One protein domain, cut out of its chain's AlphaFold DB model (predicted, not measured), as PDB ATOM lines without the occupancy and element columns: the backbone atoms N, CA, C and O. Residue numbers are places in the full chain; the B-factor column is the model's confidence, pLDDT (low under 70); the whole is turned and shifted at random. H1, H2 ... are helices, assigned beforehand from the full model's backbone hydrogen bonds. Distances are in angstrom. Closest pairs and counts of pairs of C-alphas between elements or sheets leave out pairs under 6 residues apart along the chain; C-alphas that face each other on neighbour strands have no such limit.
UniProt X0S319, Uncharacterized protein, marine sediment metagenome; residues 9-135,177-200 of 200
ATOM      1  N   ASP A   9     143.769 158.157 163.987       83.31
ATOM      2  CA  ASP A   9     143.705 158.875 165.264       83.31
ATOM      3  C   ASP A   9     142.261 159.156 165.717       83.31
ATOM      4  O   ASP A   9     142.022 159.417 166.897       83.31
ATOM      5  N   ASP A  10     141.289 159.054 164.808       85.31
ATOM      6  CA  ASP A  10     139.867 159.131 165.130       85.31
ATOM      7  C   ASP A  10     139.334 157.823 165.747       85.31
ATOM      8  O   ASP A  10     138.213 157.802 166.260       85.31
ATOM      9  N   LEU A  11     140.108 156.730 165.710       92.00
ATOM     10  CA  LEU A  11     139.742 155.434 166.278       92.00
ATOM     11  C   LEU A  11     140.284 155.297 167.708       92.00
ATOM     12  O   LEU A  11     141.457 154.993 167.928       92.00
ATOM     13  N   VAL A  12     139.404 155.456 168.692       94.62
ATOM     14  CA  VAL A  12     139.727 155.237 170.105       94.62
ATOM     15  C   VAL A  12     139.234 153.848 170.488       94.62
ATOM     16  O   VAL A  12     138.031 153.572 170.468       94.62
ATOM     17  N   VAL A  13     140.174 152.953 170.785       95.94
ATOM     18  CA  VAL A  13     139.885 151.541 171.047       95.94
ATOM     19  C   VAL A  13     139.701 151.312 172.540       95.94
ATOM     20  O   VAL A  13     140.554 151.701 173.333       95.94
ATOM     21  N   GLU A  14     138.601 150.663 172.900       94.75
ATOM     22  CA  GLU A  14     138.379 150.154 174.250       94.75
ATOM     23  C   GLU A  14     139.229 148.900 174.496       94.75
ATOM     24  O   GLU A  14     139.279 148.001 173.653       94.75
ATOM     25  N   ASP A  15     139.873 148.829 175.659       92.19
ATOM     26  CA  ASP A  15     140.754 147.726 176.055       92.19
ATOM     27  C   ASP A  15     140.292 146.984 177.320       92.19
ATOM     28  O   ASP A  15     140.959 146.048 177.752       92.19
ATOM     29  N   GLY A  16     139.135 147.363 177.868       90.62
ATOM     30  CA  GLY A  16     138.575 146.834 179.107       90.62
ATOM     31  C   GLY A  16     138.804 147.757 180.304       90.62
ATOM     32  O   GLY A  16     138.268 147.511 181.379       90.62
ATOM     33  N   THR A  17     139.539 148.857 180.139       90.00
ATOM     34  CA  THR A  17     139.794 149.820 181.220       90.00
ATOM     35  C   THR A  17     138.818 151.000 181.262       90.00
ATOM     36  O   THR A  17     138.991 151.888 182.100       90.00
ATOM     37  N   ILE A  18     137.770 150.993 180.425       88.56
ATOM     38  CA  ILE A  18     136.791 152.082 180.277       88.56
ATOM     39  C   ILE A  18     137.493 153.333 179.728       88.56
ATOM     40  O   ILE A  18     137.693 154.348 180.404       88.56
ATOM     41  N   VAL A  19     137.916 153.238 178.471       90.50
ATOM     42  CA  VAL A  19     138.662 154.279 177.769       90.50
ATOM     43  C   VAL A  19     137.721 155.424 177.388       90.50
ATOM     44  O   VAL A  19     136.763 155.260 176.634       90.50
ATOM     45  N   ALA A  20     138.019 156.628 177.879       89.62
ATOM     46  CA  ALA A  20     137.236 157.816 177.555       89.62
ATOM     47  C   ALA A  20     137.300 158.140 176.053       89.62
ATOM     48  O   ALA A  20     138.381 158.290 175.481       89.62
ATOM     49  N   GLY A  21     136.136 158.317 175.435       89.94
ATOM     50  CA  GLY A  21     135.972 158.571 174.009       89.94
ATOM     51  C   GLY A  21     136.045 157.321 173.134       89.94
ATOM     52  O   GLY A  21     136.103 157.476 171.914       89.94
ATOM     53  N   ALA A  22     136.061 156.114 173.715       93.75
ATOM     54  CA  ALA A  22     136.112 154.879 172.945       93.75
ATOM     55  C   ALA A  22     134.959 154.790 171.936       93.75
ATOM     56  O   ALA A  22     133.797 155.038 172.251       93.75
ATOM     57  N   ASN A  23     135.295 154.429 170.699       95.25
ATOM     58  CA  ASN A  23     134.351 154.292 169.588       95.25
ATOM     59  C   ASN A  23     134.565 153.002 168.774       95.25
ATOM     60  O   ASN A  23     133.902 152.775 167.757       95.25
ATOM     61  N   SER A  24     135.471 152.133 169.227       96.56
ATOM     62  CA  SER A  24     135.804 150.865 168.589       96.56
ATOM     63  C   SER A  24     136.164 149.800 169.614       96.56
ATOM     64  O   SER A  24     136.871 150.078 170.578       96.56
ATOM     65  N   TYR A  25     135.753 148.557 169.358       97.44
ATOM     66  CA  TYR A  25     136.210 147.398 170.134       97.44
ATOM     67  C   TYR A  25     137.513 146.798 169.602       97.44
ATOM     68  O   TYR A  25     138.029 145.842 170.172       97.44
ATOM     69  N   ASN A  26     138.020 147.290 168.469       97.06
ATOM     70  CA  ASN A  26     139.206 146.715 167.855       97.06
ATOM     71  C   ASN A  26     140.033 147.741 167.076       97.06
ATOM     72  O   ASN A  26     139.515 148.741 166.576       97.06
ATOM     73  N   THR A  27     141.329 147.466 166.935       96.62
ATOM     74  CA  THR A  27     142.233 148.254 166.078       96.62
ATOM     75  C   THR A  27     142.064 147.870 164.605       96.62
ATOM     76  O   THR A  27     141.731 146.723 164.289       96.62
ATOM     77  N   LEU A  28     142.395 148.774 163.672       96.69
ATOM     78  CA  LEU A  28     142.409 148.434 162.238       96.69
ATOM     79  C   LEU A  28     143.360 147.281 161.916       96.69
ATOM     80  O   LEU A  28     143.060 146.453 161.056       96.69
ATOM     81  N   ALA A  29     144.499 147.206 162.608       96.94
ATOM     82  CA  ALA A  29     145.478 146.144 162.414       96.94
ATOM     83  C   ALA A  29     144.891 144.766 162.755       96.94
ATOM     84  O   ALA A  29     145.079 143.809 162.004       96.94
ATOM     85  N   ALA A  30     144.138 144.670 163.849       97.69
ATOM     86  CA  ALA A  30     143.484 143.434 164.255       97.69
ATOM     87  C   ALA A  30     142.333 143.044 163.312       97.69
ATOM     88  O   ALA A  30     142.263 141.885 162.900       97.69
ATOM     89  N   ILE A  31     141.501 143.998 162.875       98.19
ATOM     90  CA  ILE A  31     140.449 143.736 161.873       98.19
ATOM     91  C   ILE A  31     141.075 143.319 160.530       98.19
ATOM     92  O   ILE A  31     140.599 142.404 159.860       98.19
ATOM     93  N   THR A  32     142.201 143.919 160.150       98.19
ATOM     94  CA  THR A  32     142.944 143.552 158.936       98.19
ATOM     95  C   THR A  32     143.541 142.152 159.041       98.19
ATOM     96  O   THR A  32     143.451 141.375 158.088       98.19
ATOM     97  N   ALA A  33     144.103 141.778 160.194       98.12
ATOM     98  CA  ALA A  33     144.580 140.418 160.443       98.12
ATOM     99  C   ALA A  33     143.429 139.403 160.361       98.12
ATOM    100  O   ALA A  33     143.545 138.361 159.710       98.12
ATOM    101  N   TYR A  34     142.287 139.748 160.946       96.56
ATOM    102  CA  TYR A  34     141.058 138.973 160.888       96.56
ATOM    103  C   TYR A  34     140.552 138.765 159.450       96.56
ATOM    104  O   TYR A  34     140.257 137.632 159.054       96.56
ATOM    105  N   ALA A  35     140.489 139.838 158.656       97.38
ATOM    106  CA  ALA A  35     140.088 139.802 157.251       97.38
ATOM    107  C   ALA A  35     141.072 138.970 156.410       97.38
ATOM    108  O   ALA A  35     140.667 138.116 155.617       97.38
ATOM    109  N   THR A  36     142.373 139.143 156.657       97.56
ATOM    110  CA  THR A  36     143.447 138.399 155.985       97.56
ATOM    111  C   THR A  36     143.305 136.891 156.171       97.56
ATOM    112  O   THR A  36     143.582 136.139 155.239       97.56
ATOM    113  N   LEU A  37     142.842 136.425 157.332       97.00
ATOM    114  CA  LEU A  37     142.646 134.996 157.581       97.00
ATOM    115  C   LEU A  37     141.396 134.425 156.894       97.00
ATOM    116  O   LEU A  37     141.394 133.252 156.525       97.00
ATOM    117  N   ARG A  38     140.338 135.227 156.721       94.88
ATOM    118  CA  ARG A  38     139.041 134.755 156.199       94.88
ATOM    119  C   ARG A  38     138.957 134.735 154.681       94.88
ATOM    120  O   ARG A  38     138.372 133.801 154.140       94.88
ATOM    121  N   GLN A  39     139.535 135.734 154.008       94.25
ATOM    122  CA  GLN A  39     139.589 135.814 152.537       94.25
ATOM    123  C   GLN A  39     138.217 135.669 151.835       94.25
ATOM    124  O   GLN A  39     138.149 135.261 150.676       94.25
ATOM    125  N   ASP A  40     137.110 135.974 152.521       94.38
ATOM    126  CA  ASP A  40     135.783 136.016 151.903       94.38
ATOM    127  C   ASP A  40     135.536 137.351 151.180       94.38
ATOM    128  O   ASP A  40     136.348 138.271 151.248       94.38
ATOM    129  N   THR A  41     134.412 137.476 150.469       95.94
ATOM    130  CA  THR A  41     134.107 138.670 149.663       95.94
ATOM    131  C   THR A  41     134.152 139.980 150.458       95.94
ATOM    132  O   THR A  41     134.596 140.993 149.923       95.94
ATOM    133  N   TYR A  42     133.700 139.983 151.714       96.12
ATOM    134  CA  TYR A  42     133.687 141.188 152.547       96.12
ATOM    135  C   TYR A  42     135.072 141.464 153.126       96.12
ATOM    136  O   TYR A  42     135.523 142.605 153.126       96.12
ATOM    137  N   ALA A  43     135.774 140.416 153.551       96.69
ATOM    138  CA  ALA A  43     137.152 140.514 154.007       96.69
ATOM    139  C   ALA A  43     138.088 141.036 152.903       96.69
ATOM    140  O   ALA A  43     138.919 141.898 153.159       96.69
ATOM    141  N   LEU A  44     137.923 140.571 151.664       97.75
ATOM    142  CA  LEU A  44     138.669 141.092 150.518       97.75
ATOM    143  C   LEU A  44     138.324 142.560 150.243       97.75
ATOM    144  O   LEU A  44     139.223 143.350 149.994       97.75
ATOM    145  N   ALA A  45     137.050 142.946 150.349       97.50
ATOM    146  CA  ALA A  45     136.654 144.344 150.190       97.50
ATOM    147  C   ALA A  45     137.263 145.253 151.270       97.50
ATOM    148  O   ALA A  45     137.683 146.360 150.953       97.50
ATOM    149  N   TRP A  46     137.361 144.781 152.516       98.00
ATOM    150  CA  TRP A  46     138.076 145.484 153.584       98.00
ATOM    151  C   TRP A  46     139.549 145.716 153.234       98.00
ATOM    152  O   TRP A  46     140.045 146.824 153.402       98.00
ATOM    153  N   LEU A  47     140.238 144.688 152.729       97.81
ATOM    154  CA  LEU A  47     141.662 144.770 152.381       97.81
ATOM    155  C   LEU A  47     141.947 145.730 151.213       97.81
ATOM    156  O   LEU A  47     143.053 146.256 151.127       97.81
ATOM    157  N   GLU A  48     140.968 145.948 150.334       97.50
ATOM    158  CA  GLU A  48     141.052 146.895 149.212       97.50
ATOM    159  C   GLU A  48     140.603 148.317 149.587       97.50
ATOM    160  O   GLU A  48     140.963 149.277 148.903       97.50
ATOM    161  N   ALA A  49     139.805 148.471 150.646       96.50
ATOM    162  CA  ALA A  49     139.340 149.771 151.108       96.50
ATOM    163  C   ALA A  49     140.504 150.628 151.620       96.50
ATOM    164  O   ALA A  49     141.451 150.127 152.230       96.50
ATOM    165  N   ASP A  50     140.414 151.939 151.397       94.94
ATOM    166  CA  ASP A  50     141.364 152.870 151.994       94.94
ATOM    167  C   ASP A  50     141.181 152.962 153.518       94.94
ATOM    168  O   ASP A  50     140.142 152.604 154.081       94.94
ATOM    169  N   GLU A  51     142.216 153.461 154.191       94.31
ATOM    170  CA  GLU A  51     142.252 153.563 155.650       94.31
ATOM    171  C   GLU A  51     141.076 154.385 156.200       94.31
ATOM    172  O   GLU A  51     140.462 153.993 157.188       94.31
ATOM    173  N   SER A  52     140.682 155.462 155.513       93.56
ATOM    174  CA  SER A  52     139.558 156.297 155.947       93.56
ATOM    175  C   SER A  52     138.229 155.542 155.972       93.56
ATOM    176  O   SER A  52     137.443 155.674 156.913       93.56
ATOM    177  N   ASN A  53     137.988 154.689 154.975       94.75
ATOM    178  CA  ASN A  53     136.807 153.841 154.925       94.75
ATOM    179  C   ASN A  53     136.887 152.702 155.945       94.75
ATOM    180  O   ASN A  53     135.859 152.334 156.511       94.75
ATOM    181  N   GLN A  54     138.078 152.177 156.233       96.81
ATOM    182  CA  GLN A  54     138.273 151.189 157.297       96.81
ATOM    183  C   GLN A  54     137.970 151.776 158.688       96.81
ATOM    184  O   GLN A  54     137.257 151.141 159.468       96.81
ATOM    185  N   VAL A  55     138.430 153.001 158.979       96.06
ATOM    186  CA  VAL A  55     138.093 153.738 160.216       96.06
ATOM    187  C   VAL A  55     136.583 153.920 160.330       96.06
ATOM    188  O   VAL A  55     135.975 153.498 161.316       96.06
ATOM    189  N   ALA A  56     135.954 154.479 159.294       94.25
ATOM    190  CA  ALA A  56     134.515 154.710 159.290       94.25
ATOM    191  C   ALA A  56     133.722 153.403 159.470       94.25
ATOM    192  O   ALA A  56     132.762 153.356 160.239       94.25
ATOM    193  N   ALA A  57     134.134 152.320 158.807       95.88
ATOM    194  CA  ALA A  57     133.498 151.013 158.920       95.88
ATOM    195  C   ALA A  57     133.623 150.402 160.327       95.88
ATOM    196  O   ALA A  57     132.655 149.815 160.814       95.88
ATOM    197  N   ALA A  58     134.767 150.568 160.997       97.19
ATOM    198  CA  ALA A  58     134.956 150.118 162.375       97.19
ATOM    199  C   ALA A  58     134.023 150.857 163.353       97.19
ATOM    200  O   ALA A  58     133.369 150.216 164.176       97.19
ATOM    201  N   ILE A  59     133.879 152.179 163.209       95.31
ATOM    202  CA  ILE A  59     132.968 152.988 164.036       95.31
ATOM    203  C   ILE A  59     131.501 152.617 163.763       95.31
ATOM    204  O   ILE A  59     130.713 152.434 164.692       95.31
ATOM    205  N   ILE A  60     131.126 152.441 162.488       94.38
ATOM    206  CA  ILE A  60     129.780 151.987 162.096       94.38
ATOM    207  C   ILE A  60     129.463 150.616 162.705       94.38
ATOM    208  O   ILE A  60     128.325 150.376 163.117       94.38
ATOM    209  N   ALA A  61     130.440 149.710 162.754       96.00
ATOM    210  CA  ALA A  61     130.274 148.390 163.350       96.00
ATOM    211  C   ALA A  61     129.990 148.468 164.855       96.00
ATOM    212  O   ALA A  61     129.059 147.807 165.319       96.00
ATOM    213  N   THR A  62     130.728 149.306 165.590       95.69
ATOM    214  CA  THR A  62     130.502 149.556 167.022       95.69
ATOM    215  C   THR A  62     129.096 150.091 167.270       95.69
ATOM    216  O   THR A  62     128.318 149.477 167.998       95.69
ATOM    217  N   ASP A  63     128.725 151.169 166.573       92.50
ATOM    218  CA  ASP A  63     127.408 151.800 166.713       92.50
ATOM    219  C   ASP A  63     126.268 150.822 166.392       92.50
ATOM    220  O   ASP A  63     125.234 150.780 167.067       92.50
ATOM    221  N   PHE A  64     126.457 149.990 165.366       91.50
ATOM    222  CA  PHE A  64     125.500 148.951 165.022       91.50
ATOM    223  C   PHE A  64     125.366 147.901 166.125       91.50
ATOM    224  O   PHE A  64     124.238 147.525 166.454       91.50
ATOM    225  N   MET A  65     126.483 147.409 166.666       92.44
ATOM    226  CA  MET A  65     126.485 146.387 167.710       92.44
ATOM    227  C   MET A  65     125.784 146.878 168.973       92.44
ATOM    228  O   MET A  65     124.843 146.217 169.420       92.44
ATOM    229  N   ASP A  66     126.176 148.046 169.472       89.88
ATOM    230  CA  ASP A  66     125.674 148.603 170.732       89.88
ATOM    231  C   ASP A  66     124.175 148.915 170.651       89.88
ATOM    232  O   ASP A  66     123.412 148.642 171.574       89.88
ATOM    233  N   LYS A  67     123.691 149.374 169.490       85.06
ATOM    234  CA  LYS A  67     122.253 149.609 169.278       85.06
ATOM    235  C   LYS A  67     121.442 148.333 169.038       85.06
ATOM    236  O   LYS A  67     120.234 148.323 169.284       85.06
ATOM    237  N   ARG A  68     122.043 147.280 168.470       83.88
ATOM    238  CA  ARG A  68     121.321 146.055 168.071       83.88
ATOM    239  C   ARG A  68     121.184 145.058 169.214       83.88
ATOM    240  O   ARG A  68     120.163 144.365 169.292       83.88
ATOM    241  N   TRP A  69     122.224 144.913 170.028       85.19
ATOM    242  CA  TRP A  69     122.330 143.822 170.984       85.19
ATOM    243  C   TRP A  69     122.069 144.307 172.399       85.19
ATOM    244  O   TRP A  69     122.730 145.198 172.908       85.19
ATOM    245  N   CYS A  70     121.114 143.661 173.064       79.12
ATOM    246  CA  CYS A  70     120.988 143.774 174.509       79.12
ATOM    247  C   CYS A  70     121.910 142.732 175.136       79.12
ATOM    248  O   CYS A  70     121.606 141.531 175.110       79.12
ATOM    249  N   PHE A  71     123.038 143.191 175.658       80.88
ATOM    250  CA  PHE A  71     123.966 142.344 176.392       80.88
ATOM    251  C   PHE A  71     123.404 142.006 177.779       80.88
ATOM    252  O   PHE A  71     122.639 142.770 178.370       80.88
ATOM    253  N   THR A  72     123.724 140.813 178.270       65.06
ATOM    254  CA  THR A  72     123.398 140.392 179.635       65.06
ATOM    255  C   THR A  72     124.263 141.155 180.642       65.06
ATOM    256  O   THR A  72     125.228 141.814 180.262       65.06
ATOM    257  N   SER A  73     123.921 141.064 181.932       66.25
ATOM    258  CA  SER A  73     124.573 141.752 183.064       66.25
ATOM    259  C   SER A  73     124.459 143.279 183.090       66.25
ATOM    260  O   SER A  73     123.937 143.925 182.181       66.25
ATOM    261  N   THR A  74     124.930 143.836 184.201       61.19
ATOM    262  CA  THR A  74     125.039 145.279 184.384       61.19
ATOM    263  C   THR A  74     126.377 145.721 183.799       61.19
ATOM    264  O   THR A  74     127.375 145.011 183.920       61.19
ATOM    265  N   ILE A  75     126.383 146.895 183.173       59.28
ATOM    266  CA  ILE A  75     127.610 147.664 182.929       59.28
ATOM    267  C   ILE A  75     128.444 147.690 184.219       59.28
ATOM    268  O   ILE A  75     127.856 147.634 185.303       59.28
ATOM    269  N   THR A  76     129.772 147.704 184.109       51.91
ATOM    270  CA  THR A  76     130.708 147.535 185.224       51.91
ATOM    271  C   THR A  76     130.603 148.638 186.280       51.91
ATOM    272  O   THR A  76     131.458 149.501 186.357       51.91
ATOM    273  N   ASP A  77     129.544 148.621 187.097       43.22
ATOM    274  CA  ASP A  77     129.467 149.261 188.408       43.22
ATOM    275  C   ASP A  77     128.204 148.819 189.180       43.22
ATOM    276  O   ASP A  77     127.107 149.363 189.016       43.22
ATOM    277  N   VAL A  78     128.327 147.820 190.061       41.62
ATOM    278  CA  VAL A  78     127.351 147.629 191.153       41.62
ATOM    279  C   VAL A  78     128.060 147.860 192.480       41.62
ATOM    280  O   VAL A  78     128.157 146.975 193.329       41.62
ATOM    281  N   GLY A  79     128.569 149.082 192.636       38.56
ATOM    282  CA  GLY A  79     129.261 149.547 193.828       38.56
ATOM    283  C   GLY A  79     128.830 150.925 194.318       38.56
ATOM    284  O   GLY A  79     129.667 151.611 194.873       38.56
ATOM    285  N   THR A  80     127.553 151.312 194.189       46.72
ATOM    286  CA  THR A  80     126.957 152.547 194.759       46.72
ATOM    287  C   THR A  80     127.700 153.859 194.454       46.72
ATOM    288  O   THR A  80     128.730 154.158 195.040       46.72
ATOM    289  N   ASP A  81     127.032 154.699 193.665       41.44
ATOM    290  CA  ASP A  81     127.410 156.051 193.239       41.44
ATOM    291  C   ASP A  81     128.409 156.124 192.078       41.44
ATOM    292  O   ASP A  81     129.603 155.913 192.232       41.44
ATOM    293  N   VAL A  82     127.861 156.590 190.947       43.50
ATOM    294  CA  VAL A  82     128.489 156.833 189.641       43.50
ATOM    295  C   VAL A  82     128.586 155.564 188.800       43.50
ATOM    296  O   VAL A  82     129.558 154.843 188.879       43.50
ATOM    297  N   LEU A  83     127.595 155.335 187.922       49.38
ATOM    298  CA  LEU A  83     127.866 154.629 186.665       49.38
ATOM    299  C   LEU A  83     129.129 155.282 186.098       49.38
ATOM    300  O   LEU A  83     129.057 156.461 185.736       49.38
ATOM    301  N   ALA A  84     130.271 154.590 186.087       51.66
ATOM    302  CA  ALA A  84     131.386 155.030 185.267       51.66
ATOM    303  C   ALA A  84     130.786 155.303 183.884       51.66
ATOM    304  O   ALA A  84     130.121 154.438 183.309       51.66
ATOM    305  N   ALA A  85     130.859 156.556 183.432       68.25
ATOM    306  CA  ALA A  85     130.356 156.927 182.124       68.25
ATOM    307  C   ALA A  85     131.263 156.226 181.112       68.25
ATOM    308  O   ALA A  85     132.311 156.755 180.760       68.25
ATOM    309  N   GLN A  86     130.915 154.994 180.755       76.88
ATOM    310  CA  GLN A  86     131.551 154.267 179.673       76.88
ATOM    311  C   GLN A  86     130.819 154.605 178.384       76.88
ATOM    312  O   GLN A  86     129.587 154.667 178.355       76.88
ATOM    313  N   ASP A  87     131.592 154.864 177.337       85.94
ATOM    314  CA  ASP A  87     131.048 155.285 176.049       85.94
ATOM    315  C   ASP A  87     130.524 154.097 175.229       85.94
ATOM    316  O   ASP A  87     129.645 154.280 174.387       85.94
ATOM    317  N   LEU A  88     131.017 152.886 175.517       90.44
ATOM    318  CA  LEU A  88     130.656 151.638 174.842       90.44
ATOM    319  C   LEU A  88     129.964 150.644 175.784       90.44
ATOM    320  O   LEU A  88     130.045 150.742 177.006       90.44
ATOM    321  N   GLU A  89     129.286 149.642 175.222       88.12
ATOM    322  CA  GLU A  89     128.547 148.623 175.987       88.12
ATOM    323  C   GLU A  89     129.438 147.563 176.673       88.12
ATOM    324  O   GLU A  89     128.916 146.768 177.462       88.12
ATOM    325  N   TRP A  90     130.742 147.526 176.381       89.94
ATOM    326  CA  TRP A  90     131.766 146.713 177.060       89.94
ATOM    327  C   TRP A  90     132.912 147.611 177.540       89.94
ATOM    328  O   TRP A  90     133.163 148.619 176.880       89.94
ATOM    329  N   PRO A  91     133.609 147.274 178.641       90.44
ATOM    330  CA  PRO A  91     133.526 146.043 179.450       90.44
ATOM    331  C   PRO A  91     132.249 145.926 180.311       90.44
ATOM    332  O   PRO A  91     131.421 146.842 180.349       90.44
ATOM    333  N   ARG A  92     132.051 144.764 180.959       84.94
ATOM    334  CA  ARG A  92     130.889 144.463 181.825       84.94
ATOM    335  C   ARG A  92     131.260 143.656 183.061       84.94
ATOM    336  O   ARG A  92     132.160 142.830 183.001       84.94
ATOM    337  N   PHE A  93     130.474 143.810 184.131       82.06
ATOM    338  CA  PHE A  93     130.697 143.121 185.405       82.06
ATOM    339  C   PHE A  93     129.982 141.770 185.511       82.06
ATOM    340  O   PHE A  93     128.792 141.660 185.195       82.06
ATOM    341  N   SER A  94     130.656 140.776 186.099       82.31
ATOM    342  CA  SER A  94     130.079 139.462 186.443       82.31
ATOM    343  C   SER A  94     129.441 138.740 185.250       82.31
ATOM    344  O   SER A  94     128.342 138.177 185.355       82.31
ATOM    345  N   GLN A  95     130.127 138.757 184.107       85.62
ATOM    346  CA  GLN A  95     129.675 138.086 182.893       85.62
ATOM    347  C   GLN A  95     130.253 136.693 182.746       85.62
ATOM    348  O   GLN A  95     131.420 136.446 183.021       85.62
ATOM    349  N   TYR A  96     129.418 135.782 182.256       88.62
ATOM    350  CA  TYR A  96     129.831 134.427 181.932       88.62
ATOM    351  C   TYR A  96     129.673 134.177 180.440       88.62
ATOM    352  O   TYR A  96     128.665 134.543 179.833       88.62
ATOM    353  N   ASP A  97     130.670 133.516 179.872       89.19
ATOM    354  CA  ASP A  97     130.658 133.038 178.500       89.19
ATOM    355  C   ASP A  97     129.656 131.858 178.341       89.19
ATOM    356  O   ASP A  97     129.126 131.314 179.318       89.19
ATOM    357  N   SER A  98     129.384 131.398 177.113       87.94
ATOM    358  CA  SER A  98     128.459 130.272 176.883       87.94
ATOM    359  C   SER A  98     128.942 128.923 177.431       87.94
ATOM    360  O   SER A  98     128.170 127.961 177.470       87.94
ATOM    361  N   ARG A  99     130.200 128.835 177.877       89.50
ATOM    362  CA  ARG A  99     130.797 127.672 178.544       89.50
ATOM    363  C   ARG A  99     130.721 127.786 180.071       89.50
ATOM    364  O   ARG A  99     131.101 126.835 180.754       89.50
ATOM    365  N   GLY A 100     130.199 128.892 180.605       88.31
ATOM    366  CA  GLY A 100     130.111 129.164 182.038       88.31
ATOM    367  C   GLY A 100     131.428 129.632 182.659       88.31
ATOM    368  O   GLY A 100     131.605 129.494 183.869       88.31
ATOM    369  N   VAL A 101     132.358 130.149 181.852       90.81
ATOM    370  CA  VAL A 101     133.611 130.760 182.309       90.81
ATOM    371  C   VAL A 101     133.354 132.229 182.632       90.81
ATOM    372  O   VAL A 101     132.741 132.930 181.831       90.81
ATOM    373  N   LEU A 102     133.786 132.666 183.817       90.50
ATOM    374  CA  LEU A 102     133.735 134.073 184.218       90.50
ATOM    375  C   LEU A 102     134.706 134.873 183.344       90.50
ATOM    376  O   LEU A 102     135.853 134.460 183.181       90.50
ATOM    377  N   ILE A 103     134.219 135.973 182.792       90.44
ATOM    378  CA  ILE A 103     134.996 136.960 182.046       90.44
ATOM    379  C   ILE A 103     135.446 138.024 183.041       90.44
ATOM    380  O   ILE A 103     134.637 138.442 183.875       90.44
ATOM    381  N   ASP A 104     136.713 138.425 182.961       89.81
ATOM    382  CA  ASP A 104     137.258 139.459 183.832       89.81
ATOM    383  C   ASP A 104     136.592 140.815 183.537       89.81
ATOM    384  O   ASP A 104     136.267 141.154 182.397       89.81
ATOM    385  N   ASP A 105     136.340 141.585 184.594       85.56
ATOM    386  CA  ASP A 105     135.553 142.820 184.515       85.56
ATOM    387  C   ASP A 105     136.302 143.967 183.799       85.56
ATOM    388  O   ASP A 105     135.700 145.000 183.497       85.56
ATOM    389  N   ASP A 106     137.603 143.782 183.547       88.69
ATOM    390  CA  ASP A 106     138.516 144.677 182.835       88.69
ATOM    391  C   ASP A 106     138.986 144.104 181.482       88.69
ATOM    392  O   ASP A 106     140.048 144.467 180.977       88.69
ATOM    393  N   GLU A 107     138.193 143.213 180.878       90.06
ATOM    394  CA  GLU A 107     138.492 142.575 179.594       90.06
ATOM    395  C   GLU A 107     137.385 142.818 178.550       90.06
ATOM    396  O   GLU A 107     136.184 142.805 178.845       90.06
ATOM    397  N   ILE A 108     137.789 142.975 177.283       93.06
ATOM    398  CA  ILE A 108     136.882 142.884 176.132       93.06
ATOM    399  C   ILE A 108     136.896 141.447 175.596       93.06
ATOM    400  O   ILE A 108     137.922 141.008 175.070       93.06
ATOM    401  N   PRO A 109     135.775 140.702 175.674       94.06
ATOM    402  CA  PRO A 109     135.749 139.301 175.273       94.06
ATOM    403  C   PRO A 109     136.111 139.109 173.799       94.06
ATOM    404  O   PRO A 109     135.624 139.845 172.938       94.06
ATOM    405  N   GLU A 110     136.825 138.025 173.482       94.12
ATOM    406  CA  GLU A 110     137.192 137.668 172.099       94.12
ATOM    407  C   GLU A 110     135.968 137.625 171.165       94.12
ATOM    408  O   GLU A 110     136.019 138.059 170.017       94.12
ATOM    409  N   TRP A 111     134.815 137.170 171.663       94.94
ATOM    410  CA  TRP A 111     133.576 137.153 170.885       94.94
ATOM    411  C   TRP A 111     133.056 138.542 170.511       94.94
ATOM    412  O   TRP A 111     132.433 138.680 169.458       94.94
ATOM    413  N   ILE A 112     133.311 139.563 171.334       95.56
ATOM    414  CA  ILE A 112     132.983 140.956 171.013       95.56
ATOM    415  C   ILE A 112     133.924 141.459 169.923       95.56
ATOM    416  O   ILE A 112     133.447 141.972 168.911       95.56
ATOM    417  N   THR A 113     135.232 141.232 170.059       96.75
ATOM    418  CA  THR A 113     136.219 141.671 169.061       96.75
ATOM    419  C   THR A 113     136.065 140.943 167.719       96.75
ATOM    420  O   THR A 113     136.209 141.548 166.652       96.75
ATOM    421  N   ASP A 114     135.701 139.659 167.741       96.25
ATOM    422  CA  ASP A 114     135.443 138.856 166.543       96.25
ATOM    423  C   ASP A 114     134.152 139.271 165.838       96.25
ATOM    424  O   ASP A 114     134.115 139.350 164.605       96.25
ATOM    425  N   ALA A 115     133.087 139.529 166.601       96.75
ATOM    426  CA  ALA A 115     131.839 140.030 166.044       96.75
ATOM    427  C   ALA A 115     132.026 141.432 165.459       96.75
ATOM    428  O   ALA A 115     131.571 141.683 164.344       96.75
ATOM    429  N   HIS A 116     132.735 142.314 166.171       97.94
ATOM    430  CA  HIS A 116     133.084 143.653 165.699       97.94
ATOM    431  C   HIS A 116     133.835 143.593 164.375       97.94
ATOM    432  O   HIS A 116     133.435 144.258 163.421       97.94
ATOM    433  N   SER A 117     134.812 142.694 164.259       98.25
ATOM    434  CA  SER A 117     135.546 142.482 163.010       98.25
ATOM    435  C   SER A 117     134.640 141.976 161.875       98.25
ATOM    436  O   SER A 117     134.715 142.502 160.763       98.25
ATOM    437  N   GLU A 118     133.728 141.018 162.124       97.44
ATOM    438  CA  GLU A 118     132.748 140.585 161.105       97.44
ATOM    439  C   GLU A 118     131.809 141.729 160.668       97.44
ATOM    440  O   GLU A 118     131.406 141.790 159.499       97.44
ATOM    441  N   TYR A 119     131.388 142.598 161.591       97.56
ATOM    442  CA  TYR A 119     130.536 143.740 161.260       97.56
ATOM    443  C   TYR A 119     131.310 144.812 160.497       97.56
ATOM    444  O   TYR A 119     130.791 145.324 159.507       97.56
ATOM    445  N   ALA A 120     132.555 145.090 160.884       97.69
ATOM    446  CA  ALA A 120     133.415 146.069 160.229       97.69
ATOM    447  C   ALA A 120     133.652 145.708 158.756       97.69
ATOM    448  O   ALA A 120     133.402 146.529 157.876       97.69
ATOM    449  N   VAL A 121     133.994 144.451 158.445       97.81
ATOM    450  CA  VAL A 121     134.154 144.031 157.036       97.81
ATOM    451  C   VAL A 121     132.838 144.111 156.247       97.81
ATOM    452  O   VAL A 121     132.837 144.391 155.051       97.81
ATOM    453  N   ARG A 122     131.684 143.919 156.901       96.38
ATOM    454  CA  ARG A 122     130.353 144.070 156.274       96.38
ATOM    455  C   ARG A 122     129.932 145.519 156.091       96.38
ATOM    456  O   ARG A 122     129.081 145.790 155.241       96.38
ATOM    457  N   ALA A 123     130.506 146.422 156.879       96.00
ATOM    458  CA  ALA A 123     130.335 147.857 156.751       96.00
ATOM    459  C   ALA A 123     131.174 148.434 155.600       96.00
ATOM    460  O   ALA A 123     131.137 149.637 155.386       96.00
ATOM    461  N   ILE A 124     131.854 147.596 154.807       97.12
ATOM    462  CA  ILE A 124     132.439 147.972 153.520       97.12
ATOM    463  C   ILE A 124     131.545 147.485 152.375       97.12
ATOM    464  O   ILE A 124     131.051 146.351 152.343       97.12
ATOM    465  N   ASP A 125     131.298 148.362 151.410       94.50
ATOM    466  CA  ASP A 125     130.641 148.002 150.166       94.50
ATOM    467  C   ASP A 125     131.591 147.227 149.241       94.50
ATOM    468  O   ASP A 125     132.667 147.695 148.887       94.50
ATOM    469  N   THR A 126     131.184 146.039 148.798       94.62
ATOM    470  CA  THR A 126     132.053 145.121 148.041       94.62
ATOM    471  C   THR A 126     132.295 145.540 146.590       94.62
ATOM    472  O   THR A 126     132.978 144.831 145.858       94.62
ATOM    473  N   THR A 127     131.672 146.622 146.120       94.25
ATOM    474  CA  THR A 127     131.828 147.126 144.747       94.25
ATOM    475  C   THR A 127     132.536 148.470 144.720       94.25
ATOM    476  O   THR A 127     133.331 148.722 143.820       94.25
ATOM    477  N   THR A 128     132.239 149.332 145.688       94.81
ATOM    478  CA  THR A 128     132.804 150.684 145.768       94.81
ATOM    479  C   THR A 128     133.948 150.799 146.770       94.81
ATOM    480  O   THR A 128     134.678 151.782 146.710       94.81
ATOM    481  N   PHE A 129     134.108 149.815 147.662       94.75
ATOM    482  CA  PHE A 129     135.066 149.811 148.778       94.75
ATOM    483  C   PHE A 129     134.876 150.971 149.763       94.75
ATOM    484  O   PHE A 129     135.747 151.260 150.578       94.75
ATOM    485  N   LEU A 130     133.711 151.620 149.705       93.81
ATOM    486  CA  LEU A 130     133.338 152.692 150.609       93.81
ATOM    487  C   LEU A 130     132.663 152.130 151.858       93.81
ATOM    488  O   LEU A 130     131.944 151.125 151.794       93.81
ATOM    489  N   ALA A 131     132.849 152.818 152.979       92.62
ATOM    490  CA  ALA A 131     132.101 152.549 154.191       92.62
ATOM    491  C   ALA A 131     130.600 152.765 153.949       92.62
ATOM    492  O   ALA A 131     130.172 153.727 153.306       92.62
ATOM    493  N   LYS A 132     129.778 151.864 154.483       92.06
ATOM    494  CA  LYS A 132     128.322 151.898 154.378       92.06
ATOM    495  C   LYS A 132     127.675 151.605 155.721       92.06
ATOM    496  O   LYS A 132     128.145 150.775 156.495       92.06
ATOM    497  N   ALA A 133     126.539 152.246 155.965       88.75
ATOM    498  CA  ALA A 133     125.742 151.980 157.151       88.75
ATOM    499  C   ALA A 133     125.235 150.527 157.166       88.75
ATOM    500  O   ALA A 133     124.720 150.017 156.168       88.75
ATOM    501  N   LEU A 134     125.333 149.879 158.329       87.94
ATOM    502  CA  LEU A 134     124.708 148.576 158.592       87.94
ATOM    503  C   LEU A 134     123.244 148.718 159.037       87.94
ATOM    504  O   LEU A 134     122.415 147.831 158.832       87.94
ATOM    505  N   GLN A 135     122.904 149.858 159.643       78.19
ATOM    506  CA  GLN A 135     121.519 150.204 159.931       78.19
ATOM    507  C   GLN A 135     120.861 150.712 158.653       78.19
ATOM    508  O   GLN A 135     121.203 151.776 158.143       78.19
ATOM    509  N   GLY A 177     124.208 136.935 159.316       86.00
ATOM    510  CA  GLY A 177     124.359 135.530 159.731       86.00
ATOM    511  C   GLY A 177     125.605 135.185 160.559       86.00
ATOM    512  O   GLY A 177     125.459 134.800 161.712       86.00
ATOM    513  N   ASN A 178     126.819 135.333 160.015       87.44
ATOM    514  CA  ASN A 178     128.045 134.988 160.751       87.44
ATOM    515  C   ASN A 178     128.301 135.903 161.961       87.44
ATOM    516  O   ASN A 178     128.531 135.390 163.052       87.44
ATOM    517  N   ALA A 179     128.210 137.225 161.785       90.25
ATOM    518  CA  ALA A 179     128.427 138.211 162.849       90.25
ATOM    519  C   ALA A 179     127.415 138.034 163.997       90.25
ATOM    520  O   ALA A 179     127.767 137.979 165.172       90.25
ATOM    521  N   ASP A 180     126.145 137.857 163.634       91.75
ATOM    522  CA  ASP A 180     125.050 137.534 164.540       91.75
ATOM    523  C   ASP A 180     125.297 136.233 165.308       91.75
ATOM    524  O   ASP A 180     125.038 136.160 166.508       91.75
ATOM    525  N   ASN A 181     125.760 135.187 164.620       91.06
ATOM    526  CA  ASN A 181     125.959 133.874 165.223       91.06
ATOM    527  C   ASN A 181     127.089 133.873 166.253       91.06
ATOM    528  O   ASN A 181     126.964 133.162 167.247       91.06
ATOM    529  N   ILE A 182     128.148 134.667 166.053       93.38
ATOM    530  CA  ILE A 182     129.218 134.826 167.051       93.38
ATOM    531  C   ILE A 182     128.610 135.312 168.368       93.38
ATOM    532  O   ILE A 182     128.742 134.645 169.393       93.38
ATOM    533  N   LEU A 183     127.835 136.398 168.325       92.19
ATOM    534  CA  LEU A 183     127.207 136.960 169.521       92.19
ATOM    535  C   LEU A 183     126.110 136.059 170.096       92.19
ATOM    536  O   LEU A 183     126.044 135.877 171.305       92.19
ATOM    537  N   ARG A 184     125.266 135.424 169.280       89.75
ATOM    538  CA  ARG A 184     124.223 134.516 169.798       89.75
ATOM    539  C   ARG A 184     124.804 133.295 170.508       89.75
ATOM    540  O   ARG A 184     124.247 132.853 171.509       89.75
ATOM    541  N   ASN A 185     125.922 132.771 170.012       89.81
ATOM    542  CA  ASN A 185     126.602 131.621 170.610       89.81
ATOM    543  C   ASN A 185     127.527 132.016 171.768       89.81
ATOM    544  O   ASN A 185     128.083 131.137 172.429       89.81
ATOM    545  N   SER A 186     127.666 133.318 172.025       90.12
ATOM    546  CA  SER A 186     128.536 133.848 173.064       90.12
ATOM    547  C   SER A 186     127.942 133.724 174.475       90.12
ATOM    548  O   SER A 186     128.639 133.785 175.472       90.12
ATOM    549  N   GLY A 187     126.624 133.586 174.622       86.56
ATOM    550  CA  GLY A 187     125.999 133.686 175.952       86.56
ATOM    551  C   GLY A 187     126.064 135.089 176.582       86.56
ATOM    552  O   GLY A 187     125.482 135.294 177.642       86.56
ATOM    553  N   LEU A 188     126.678 136.064 175.902       87.31
ATOM    554  CA  LEU A 188     126.809 137.453 176.348       87.31
ATOM    555  C   LEU A 188     125.584 138.312 176.017       87.31
ATOM    556  O   LEU A 188     125.477 139.449 176.471       87.31
ATOM    557  N   VAL A 189     124.675 137.802 175.183       87.00
ATOM    558  CA  VAL A 189     123.464 138.501 174.742       87.00
ATOM    559  C   VAL A 189     122.217 137.832 175.300       87.00
ATOM    560  O   VAL A 189     122.154 136.610 175.452       87.00
ATOM    561  N   VAL A 190     121.186 138.630 175.579       78.88
ATOM    562  CA  VAL A 190     119.897 138.116 176.059       78.88
ATOM    563  C   VAL A 190     119.280 137.195 174.998       78.88
ATOM    564  O   VAL A 190     119.280 137.508 173.805       78.88
ATOM    565  N   LEU A 191     118.707 136.063 175.421       64.38
ATOM    566  CA  LEU A 191     118.011 135.137 174.522       64.38
ATOM    567  C   LEU A 191     116.913 135.870 173.727       64.38
ATOM    568  O   LEU A 191     115.962 136.397 174.299       64.38
ATOM    569  N   GLY A 192     117.042 135.885 172.396       61.16
ATOM    570  CA  GLY A 192     116.127 136.586 171.485       61.16
ATOM    571  C   GLY A 192     116.558 138.004 171.078       61.16
ATOM    572  O   GLY A 192     115.887 138.609 170.237       61.16
ATOM    573  N   ALA A 193     117.677 138.520 171.603       60.16
ATOM    574  CA  ALA A 193     118.303 139.754 171.124       60.16
ATOM    575  C   ALA A 193     118.690 139.652 169.631       60.16
ATOM    576  O   ALA A 193     118.864 138.558 169.089       60.16
ATOM    577  N   GLY A 194     118.752 140.794 168.936       55.22
ATOM    578  CA  GLY A 194     119.027 140.867 167.491       55.22
ATOM    579  C   GLY A 194     117.832 140.573 166.567       55.22
ATOM    580  O   GLY A 194     117.881 140.920 165.395       55.22
ATOM    581  N   SER A 195     116.732 140.007 167.082       53.12
ATOM    582  CA  SER A 195     115.470 139.781 166.340       53.12
ATOM    583  C   SER A 195     114.412 140.874 166.591       53.12
ATOM    584  O   SER A 195     113.284 140.811 166.093       53.12
ATOM    585  N   MET A 196     114.736 141.876 167.415       45.97
ATOM    586  CA  MET A 196     113.772 142.886 167.846       45.97
ATOM    587  C   MET A 196     113.404 143.825 166.694       45.97
ATOM    588  O   MET A 196     114.195 144.655 166.260       45.97
ATOM    589  N   ALA A 197     112.159 143.724 166.229       44.03
ATOM    590  CA  ALA A 197     111.527 144.799 165.482       44.03
ATOM    591  C   ALA A 197     111.320 145.983 166.435       44.03
ATOM    592  O   ALA A 197     110.509 145.891 167.363       44.03
ATOM    593  N   ILE A 198     112.035 147.086 166.214       41.78
ATOM    594  CA  ILE A 198     111.787 148.326 166.954       41.78
ATOM    595  C   ILE A 198     110.399 148.814 166.532       41.78
ATOM    596  O   ILE A 198     110.157 149.134 165.363       41.78
ATOM    597  N   ARG A 199     109.452 148.792 167.474       29.50
ATOM    598  CA  ARG A 199     108.101 149.315 167.259       29.50
ATOM    599  C   ARG A 199     108.131 150.834 167.412       29.50
ATOM    600  O   ARG A 199     108.482 151.317 168.483       29.50
ATOM    601  N   GLY A 200     107.735 151.541 166.353       33.09
ATOM    602  CA  GLY A 200     107.372 152.961 166.390       33.09
ATOM    603  C   GLY A 200     105.948 153.216 166.887       33.09
ATOM    604  O   GLY A 200     105.018 152.401 166.623       33.09
TER     605      GLY A 200
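This is residues 9 to 135 and 177 to 200 of the 200 residues of an uncharacterized protein of marine sediment metagenome (UniProt X0S319). Little of this is regular structure: H4 lies in the middle of a helical body, crossed by H1 and H3, with H2 at its end and H5 alongside, and loops in residues 69 to 109 reach away from it. Of 151 printed residues, 58 are in five named helices, H1 to H5 in chain order, with no named strand: all helix. It is compact, radius of gyration of the C-alphas 15.4 A, spanning 49 by 36 by 33 A.

Start at H3, residues 51 to 68; it touches H4, residues 110 to 122, the hub, at a steep 60 degrees, closest C-alphas Ala 58 and Ala 120, 4.8 A, H4 with residues 116 to 121 alone. H1, residues 28 to 38, touches H4 about perpendicular, 82 degrees, at Ile 31 and Ser 117, closest C-alphas, 5.2 A. H1 and H2, residues 41 to 48, form a hairpin. H5, residues 177 to 184, touches H4 at a shallow 24 degrees, closest C-alphas Ala 115 and Ala 179, 5.0 A. Every O i to N i+4 pair is within hydrogen-bond range but in H5, 3 of 4.

Find C-alpha 51 at (142.252, 153.563, 155.650); H3 runs 25.5 A. H5 ends at C-alpha 184, (124.223, 134.516, 169.798).

Residues 136 to 176 are not printed, C-alphas 135 and 177 being 14.9 A apart. H3 to H4 is a long link. Residues 72 to 85 and 191 to 200 have pLDDT under 70.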